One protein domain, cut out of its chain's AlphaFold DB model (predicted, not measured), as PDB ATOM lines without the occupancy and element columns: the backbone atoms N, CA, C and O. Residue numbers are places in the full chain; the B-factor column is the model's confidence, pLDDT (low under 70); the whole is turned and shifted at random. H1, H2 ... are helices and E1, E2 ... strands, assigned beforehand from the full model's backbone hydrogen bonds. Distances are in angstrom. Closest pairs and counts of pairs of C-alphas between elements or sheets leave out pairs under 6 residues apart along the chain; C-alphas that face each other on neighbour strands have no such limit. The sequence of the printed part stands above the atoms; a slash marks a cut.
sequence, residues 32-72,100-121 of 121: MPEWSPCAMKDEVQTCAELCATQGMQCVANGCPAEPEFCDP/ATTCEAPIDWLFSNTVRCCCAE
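This is residues 32 to 72 and 100 to 121 of the 121 residues of an uncharacterized protein of Enhygromyxa salina (UniProt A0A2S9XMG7). Little regular structure is found here: a compact body mostly of loops, with the short strand E1 between two short strand-like stretches, residues 34 to 35 and 57 to 58, both antiparallel to it. The short helix H1 is close by E1, and H2 lies away from both. The printed part has 63 residues, only 13 of them in named elements, in the order H1, H2, E1; the class is mixed, helices and strands. The radius of gyration of the C-alphas is 10.3 A, and the spans are 29 by 21 by 19 A.

Start at H1, residues 47 to 52, where every O i to N i+4 pair is within hydrogen-bond range. Its closest C-alpha to E1, residues 118 to 120, is that of Cys 51, 5.4 A from that of Cys 119. E1 pairs with no named strand. H2, residues 67 to 70, too short for an O i to N i+4 pair, is apart from H1 and E1. Residues 39 to 40 pair with 114 to 115, antiparallel.

Find C-alpha 47 at (30.469, 51.419, 153.619); H1 runs 8.5 A from there. H2 spans 5.7 A. E1 spans 7.1 A, ending at C-alpha 120, (24.766, 57.974, 145.713).

Residues 73 to 99 are not printed; C-alphas 72 and 100 are 20.5 A apart. The link H1 to H2 is long. Confidence is low at residues 32 to 33, 60 to 72, 100 to 102 and 108 to 113.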
ATOM      1  N   MET A  32      19.651  60.081 143.008       61.69
ATOM      2  CA  MET A  32      18.890  59.627 144.179       61.69
ATOM      3  C   MET A  32      19.679  58.539 144.928       61.69
ATOM      4  O   MET A  32      20.073  57.562 144.296       61.69
ATOM      5  N   PRO A  33      19.880  58.669 146.251       64.75
ATOM      6  CA  PRO A  33      20.629  57.682 147.010       64.75
ATOM      7  C   PRO A  33      19.905  56.326 147.018       64.75
ATOM      8  O   PRO A  33      18.701  56.274 147.274       64.75
ATOM      9  N   GLU A  34      20.630  55.241 146.756       72.50
ATOM     10  CA  GLU A  34      20.143  53.862 146.659       72.50
ATOM     11  C   GLU A  34      20.883  52.944 147.646       72.50
ATOM     12  O   GLU A  34      22.046  53.154 147.995       72.50
ATOM     13  N   TRP A  35      20.195  51.906 148.120       72.81
ATOM     14  CA  TRP A  35      20.827  50.860 148.916       72.81
ATOM     15  C   TRP A  35      21.752  50.001 148.054       72.81
ATOM     16  O   TRP A  35      21.347  49.498 147.009       72.81
ATOM     17  N   SER A  36      22.967  49.753 148.535       75.00
ATOM     18  CA  SER A  36      23.846  48.749 147.948       75.00
ATOM     19  C   SER A  36      23.211  47.351 147.972       75.00
ATOM     20  O   SER A  36      22.390  47.051 148.849       75.00
ATOM     21  N   PRO A  37      23.686  46.430 147.114       77.88
ATOM     22  CA  PRO A  37      23.553  45.007 147.357       77.88
ATOM     23  C   PRO A  37      24.044  44.635 148.757       77.88
ATOM     24  O   PRO A  37      24.882  45.319 149.357       77.88
ATOM     25  N   CYS A  38      23.512  43.527 149.257       77.50
ATOM     26  CA  CYS A  38      23.942  42.942 150.512       77.50
ATOM     27  C   CYS A  38      25.366  42.409 150.380       77.50
ATOM     28  O   CYS A  38      25.649  41.654 149.451       77.50
ATOM     29  N   ALA A  39      26.226  42.793 151.315       78.00
ATOM     30  CA  ALA A  39      27.587  42.298 151.430       78.00
ATOM     31  C   ALA A  39      27.750  41.511 152.730       78.00
ATOM     32  O   ALA A  39      27.172  41.864 153.760       78.00
ATOM     33  N   MET A  40      28.535  40.444 152.673       78.44
ATOM     34  CA  MET A  40      28.864  39.600 153.817       78.44
ATOM     35  C   MET A  40      30.040  40.177 154.615       78.44
ATOM     36  O   MET A  40      30.870  40.915 154.086       78.44
ATOM     37  N   LYS A  41      30.153  39.776 155.884       73.06
ATOM     38  CA  LYS A  41      31.215  40.180 156.826       73.06
ATOM     39  C   LYS A  41      32.647  40.093 156.289       73.06
ATOM     40  O   LYS A  41      33.490  40.899 156.671       73.06
ATOM     41  N   ASP A  42      32.909  39.143 155.397       78.50
ATOM     42  CA  ASP A  42      34.237  38.912 154.818       78.50
ATOM     43  C   ASP A  42      34.429  39.569 153.436       78.50
ATOM     44  O   ASP A  42      35.513  39.489 152.859       78.50
ATOM     45  N   GLU A  43      33.395  40.218 152.894       81.75
ATOM     46  CA  GLU A  43      33.421  40.865 151.575       81.75
ATOM     47  C   GLU A  43      33.741  42.359 151.654       81.75
ATOM     48  O   GLU A  43      34.211  42.931 150.672       81.75
ATOM     49  N   VAL A  44      33.481  43.000 152.798       82.62
ATOM     50  CA  VAL A  44      33.606  44.451 152.945       82.62
ATOM     51  C   VAL A  44      33.960  44.861 154.373       82.62
ATOM     52  O   VAL A  44      33.465  44.287 155.339       82.62
ATOM     53  N   GLN A  45      34.803  45.884 154.522       83.75
ATOM     54  CA  GLN A  45      35.188  46.420 155.831       83.75
ATOM     55  C   GLN A  45      34.512  47.756 156.156       83.75
ATOM     56  O   GLN A  45      34.339  48.077 157.333       83.75
ATOM     57  N   THR A  46      34.136  48.537 155.135       84.12
ATOM     58  CA  THR A  46      33.558  49.885 155.291       84.12
ATOM     59  C   THR A  46      32.452  50.155 154.270       84.12
ATOM     60  O   THR A  46      32.467  49.621 153.162       84.12
ATOM     61  N   CYS A  47      31.504  51.040 154.586       79.38
ATOM     62  CA  CYS A  47      30.469  51.419 153.619       79.38
ATOM     63  C   CYS A  47      31.021  52.189 152.409       79.38
ATOM     64  O   CYS A  47      30.480  52.073 151.310       79.38
ATOM     65  N   ALA A  48      32.111  52.945 152.583       83.44
ATOM     66  CA  ALA A  48      32.804  53.607 151.479       83.44
ATOM     67  C   ALA A  48      33.339  52.594 150.458       83.44
ATOM     68  O   ALA A  48      33.146  52.773 149.257       83.44
ATOM     69  N   GLU A  49      33.953  51.509 150.935       87.88
ATOM     70  CA  GLU A  49      34.397  50.401 150.089       87.88
ATOM     71  C   GLU A  49      33.215  49.775 149.338       87.88
ATOM     72  O   GLU A  49      33.278  49.638 148.116       87.88
ATOM     73  N   LEU A  50      32.110  49.485 150.035       84.31
ATOM     74  CA  LEU A  50      30.930  48.866 149.425       84.31
ATOM     75  C   LEU A  50      30.322  49.726 148.310       84.31
ATOM     76  O   LEU A  50      30.030  49.226 147.224       84.31
ATOM     77  N   CYS A  51      30.147  51.026 148.539       83.38
ATOM     78  CA  CYS A  51      29.614  51.927 147.517       83.38
ATOM     79  C   CYS A  51      30.585  52.102 146.340       83.38
ATOM     80  O   CYS A  51      30.154  52.096 145.184       83.38
ATOM     81  N   ALA A  52      31.894  52.151 146.608       86.94
ATOM     82  CA  ALA A  52      32.908  52.271 145.565       86.94
ATOM     83  C   ALA A  52      32.913  51.073 144.602       86.94
ATOM     84  O   ALA A  52      33.184  51.257 143.414       86.94
ATOM     85  N   THR A  53      32.546  49.866 145.058       85.94
ATOM     86  CA  THR A  53      32.390  48.701 144.158       85.94
ATOM     87  C   THR A  53      31.325  48.906 143.078       85.94
ATOM     88  O   THR A  53      31.380  48.274 142.025       85.94
ATOM     89  N   GLN A  54      30.386  49.822 143.316       81.88
ATOM     90  CA  GLN A  54      29.296  50.165 142.409       81.88
ATOM     91  C   GLN A  54      29.547  51.478 141.657       81.88
ATOM     92  O   GLN A  54      28.672  51.949 140.939       81.88
ATOM     93  N   GLY A  55      30.729  52.084 141.819       83.00
ATOM     94  CA  GLY A  55      31.025  53.403 141.258       83.00
ATOM     95  C   GLY A  55      30.268  54.545 141.939       83.00
ATOM     96  O   GLY A  55      30.171  55.619 141.359       83.00
ATOM     97  N   MET A  56      29.752  54.314 143.147       84.00
ATOM     98  CA  MET A  56      28.996  55.282 143.938       84.00
ATOM     99  C   MET A  56      29.775  55.702 145.190       84.00
ATOM    100  O   MET A  56      30.746  55.064 145.605       84.00
ATOM    101  N   GLN A  57      29.323  56.768 145.832       81.44
ATOM    102  CA  GLN A  57      29.855  57.317 147.072       81.44
ATOM    103  C   GLN A  57      28.919  57.004 148.240       81.44
ATOM    104  O   GLN A  57      27.698  57.033 148.106       81.44
ATOM    105  N   CYS A  58      29.487  56.695 149.404       75.44
ATOM    106  CA  CYS A  58      28.694  56.449 150.605       75.44
ATOM    107  C   CYS A  58      28.072  57.749 151.129       75.44
ATOM    108  O   CYS A  58      28.750  58.770 151.258       75.44
ATOM    109  N   VAL A  59      26.788  57.690 151.479       72.62
ATOM    110  CA  VAL A  59      26.063  58.819 152.065       72.62
ATOM    111  C   VAL A  59      26.328  58.881 153.570       72.62
ATOM    112  O   VAL A  59      25.985  57.968 154.326       72.62
ATOM    113  N   ALA A  60      26.924  59.985 154.024       62.78
ATOM    114  CA  ALA A  60      27.188  60.223 155.441       62.78
ATOM    115  C   ALA A  60      25.885  60.201 156.260       62.78
ATOM    116  O   ALA A  60      24.877  60.764 155.845       62.78
ATOM    117  N   ASN A  61      25.906  59.562 157.435       53.38
ATOM    118  CA  ASN A  61      24.737  59.377 158.310       53.38
ATOM    119  C   ASN A  61      23.545  58.621 157.675       53.38
ATOM    120  O   ASN A  61      22.501  58.506 158.309       53.38
ATOM    121  N   GLY A  62      23.691  58.065 156.466       50.56
ATOM    122  CA  GLY A  62      22.706  57.178 155.826       50.56
ATOM    123  C   GLY A  62      22.822  55.710 156.258       50.56
ATOM    124  O   GLY A  62      22.204  54.839 155.656       50.56
ATOM    125  N   CYS A  63      23.645  55.428 157.269       52.00
ATOM    126  CA  CYS A  63      23.812  54.111 157.884       52.00
ATOM    127  C   CYS A  63      22.941  54.078 159.156       52.00
ATOM    128  O   CYS A  63      23.114  54.957 160.000       52.00
ATOM    129  N   PRO A  64      22.013  53.112 159.310       52.91
ATOM    130  CA  PRO A  64      22.431  51.722 159.465       52.91
ATOM    131  C   PRO A  64      21.657  50.690 158.629       52.91
ATOM    132  O   PRO A  64      20.578  50.945 158.100       52.91
ATOM    133  N   ALA A  65      22.274  49.510 158.544       51.59
ATOM    134  CA  ALA A  65      21.827  48.325 157.830       51.59
ATOM    135  C   ALA A  65      20.475  47.807 158.328       51.59
ATOM    136  O   ALA A  65      20.267  47.654 159.529       51.59
ATOM    137  N   GLU A  66      19.588  47.484 157.391       49.44
ATOM    138  CA  GLU A  66      18.430  46.637 157.658       49.44
ATOM    139  C   GLU A  66      18.899  45.169 157.681       49.44
ATOM    140  O   GLU A  66      19.178  44.617 156.608       49.44
ATOM    141  N   PRO A  67      19.012  44.518 158.858       49.03
ATOM    142  CA  PRO A  67      19.366  43.098 158.932       49.03
ATOM    143  C   PRO A  67      18.314  42.216 158.241       49.03
ATOM    144  O   PRO A  67      18.683  41.303 157.508       49.03
ATOM    145  N   GLU A  68      17.026  42.576 158.368       50.47
ATOM    146  CA  GLU A  68      15.841  41.846 157.856       50.47
ATOM    147  C   GLU A  68      15.873  41.551 156.347       50.47
ATOM    148  O   GLU A  68      15.099  40.771 155.802       50.47
ATOM    149  N   PHE A  69      16.740  42.249 155.634       55.00
ATOM    150  CA  PHE A  69      16.617  42.455 154.208       55.00
ATOM    151  C   PHE A  69      17.819  41.867 153.457       55.00
ATOM    152  O   PHE A  69      17.737  41.636 152.248       55.00
ATOM    153  N   CYS A  70      18.921  41.627 154.173       57.00
ATOM    154  CA  CYS A  70      20.126  40.985 153.662       57.00
ATOM    155  C   CYS A  70      20.364  39.583 154.216       57.00
ATOM    156  O   CYS A  70      21.003  38.785 153.532       57.00
ATOM    157  N   ASP A  71      19.822  39.269 155.393       54.72
ATOM    158  CA  ASP A  71      19.911  37.945 156.002       54.72
ATOM    159  C   ASP A  71      18.594  37.634 156.722       54.72
ATOM    160  O   ASP A  71      18.474  37.909 157.915       54.72
ATOM    161  N   PRO A  72      17.564  37.121 156.020       50.12
ATOM    162  CA  PRO A  72      16.429  36.553 156.720       50.12
ATOM    163  C   PRO A  72      16.925  35.279 157.407       50.12
ATOM    164  O   PRO A  72      17.065  34.230 156.767       50.12
ATOM    165  N   ALA A 100      27.991  51.375 161.740       53.03
ATOM    166  CA  ALA A 100      29.015  52.180 161.083       53.03
ATOM    167  C   ALA A 100      28.734  53.639 161.468       53.03
ATOM    168  O   ALA A 100      27.748  54.228 161.031       53.03
ATOM    169  N   THR A 101      29.559  54.205 162.353       55.97
ATOM    170  CA  THR A 101      29.385  55.602 162.800       55.97
ATOM    171  C   THR A 101      29.643  56.604 161.673       55.97
ATOM    172  O   THR A 101      29.095  57.703 161.690       55.97
ATOM    173  N   THR A 102      30.459  56.221 160.685       67.88
ATOM    174  CA  THR A 102      30.769  56.982 159.469       67.88
ATOM    175  C   THR A 102      31.017  56.025 158.296       67.88
ATOM    176  O   THR A 102      31.237  54.833 158.498       67.88
ATOM    177  N   CYS A 103      31.036  56.543 157.064       74.81
ATOM    178  CA  CYS A 103      31.309  55.755 155.854       74.81
ATOM    179  C   CYS A 103      32.673  55.043 155.853       74.81
ATOM    180  O   CYS A 103      32.810  53.998 155.220       74.81
ATOM    181  N   GLU A 104      33.664  55.611 156.541       80.94
ATOM    182  CA  GLU A 104      35.030  55.080 156.646       80.94
ATOM    183  C   GLU A 104      35.256  54.286 157.941       80.94
ATOM    184  O   GLU A 104      36.294  53.644 158.101       80.94
ATOM    185  N   ALA A 105      34.311  54.341 158.886       75.44
ATOM    186  CA  ALA A 105      34.406  53.564 160.108       75.44
ATOM    187  C   ALA A 105      34.308  52.067 159.773       75.44
ATOM    188  O   ALA A 105      33.501  51.684 158.918       75.44
ATOM    189  N   PRO A 106      35.095  51.213 160.454       78.44
ATOM    190  CA  PRO A 106      34.942  49.776 160.307       78.44
ATOM    191  C   PRO A 106      33.524  49.372 160.712       78.44
ATOM    192  O   PRO A 106      32.992  49.854 161.717       78.44
ATOM    193  N   ILE A 107      32.920  48.486 159.926       74.69
ATOM    194  CA  ILE A 107      31.610  47.919 160.239       74.69
ATOM    195  C   ILE A 107      31.770  47.001 161.453       74.69
ATOM    196  O   ILE A 107      32.605  46.094 161.452       74.69
ATOM    197  N   ASP A 108      30.986  47.251 162.502       69.75
ATOM    198  CA  ASP A 108      30.987  46.420 163.703       69.75
ATOM    199  C   ASP A 108      29.932  45.313 163.594       69.75
ATOM    200  O   ASP A 108      28.726  45.548 163.692       69.75
ATOM    201  N   TRP A 109      30.398  44.091 163.363       68.88
ATOM    202  CA  TRP A 109      29.582  42.921 163.042       68.88
ATOM    203  C   TRP A 109      29.166  42.141 164.297       68.88
ATOM    204  O   TRP A 109      29.482  40.951 164.425       68.88
ATOM    205  N   LEU A 110      28.531  42.822 165.255       57.81
ATOM    206  CA  LEU A 110      28.145  42.233 166.546       57.81
ATOM    207  C   LEU A 110      26.902  41.339 166.465       57.81
ATOM    208  O   LEU A 110      26.818  40.375 167.223       57.81
ATOM    209  N   PHE A 111      25.951  41.659 165.580       55.09
ATOM    210  CA  PHE A 111      24.602  41.073 165.612       55.09
ATOM    211  C   PHE A 111      24.093  40.520 164.272       55.09
ATOM    212  O   PHE A 111      23.041  39.898 164.255       55.09
ATOM    213  N   SER A 112      24.816  40.685 163.160       61.34
ATOM    214  CA  SER A 112      24.543  39.936 161.922       61.34
ATOM    215  C   SER A 112      25.799  39.837 161.044       61.34
ATOM    216  O   SER A 112      26.831  40.457 161.327       61.34
ATOM    217  N   ASN A 113      25.734  38.980 160.025       69.31
ATOM    218  CA  ASN A 113      26.824  38.697 159.093       69.31
ATOM    219  C   ASN A 113      26.649  39.381 157.733       69.31
ATOM    220  O   ASN A 113      27.489  39.184 156.856       69.31
ATOM    221  N   THR A 114      25.592  40.179 157.557       70.19
ATOM    222  CA  THR A 114      25.336  40.926 156.321       70.19
ATOM    223  C   THR A 114      25.106  42.411 156.570       70.19
ATOM    224  O   THR A 114      24.703  42.832 157.651       70.19
ATOM    225  N   VAL A 115      25.379  43.222 155.549       73.88
ATOM    226  CA  VAL A 115      25.212  44.674 155.589       73.88
ATOM    227  C   VAL A 115      24.746  45.192 154.231       73.88
ATOM    228  O   VAL A 115      25.093  44.643 153.186       73.88
ATOM    229  N   ARG A 116      24.003  46.296 154.244       74.81
ATOM    230  CA  ARG A 116      23.805  47.176 153.087       74.81
ATOM    231  C   ARG A 116      24.101  48.609 153.504       74.81
ATOM    232  O   ARG A 116      23.829  48.986 154.643       74.81
ATOM    233  N   CYS A 117      24.640  49.395 152.586       76.56
ATOM    234  CA  CYS A 117      24.998  50.788 152.813       76.56
ATOM    235  C   CYS A 117      24.243  51.684 151.838       76.56
ATOM    236  O   CYS A 117      23.933  51.273 150.721       76.56
ATOM    237  N   CYS A 118      23.950  52.908 152.257       75.88
ATOM    238  CA  CYS A 118      23.375  53.891 151.357       75.88
ATOM    239  C   CYS A 118      24.453  54.529 150.470       75.88
ATOM    240  O   CYS A 118      25.436  55.070 150.985       75.88
ATOM    241  N   CYS A 119      24.233  54.508 149.159       77.94
ATOM    242  CA  CYS A 119      25.162  54.983 148.144       77.94
ATOM    243  C   CYS A 119      24.491  56.002 147.204       77.94
ATOM    244  O   CYS A 119      23.308  55.877 146.918       77.94
ATOM    245  N   ALA A 120      25.226  56.995 146.709       77.00
ATOM    246  CA  ALA A 120      24.766  57.974 145.713       77.00
ATOM    247  C   ALA A 120      25.882  58.280 144.701       77.00
ATOM    248  O   ALA A 120      27.045  58.003 144.989       77.00
ATOM    249  N   GLU A 121      25.548  58.821 143.529       75.31
ATOM    250  CA  GLU A 121      26.537  59.219 142.505       75.31
ATOM    251  C   GLU A 121      27.450  60.374 142.970       75.31
ATOM    252  O   GLU A 121      26.949  61.333 143.597       75.31
TER     253      GLU A 121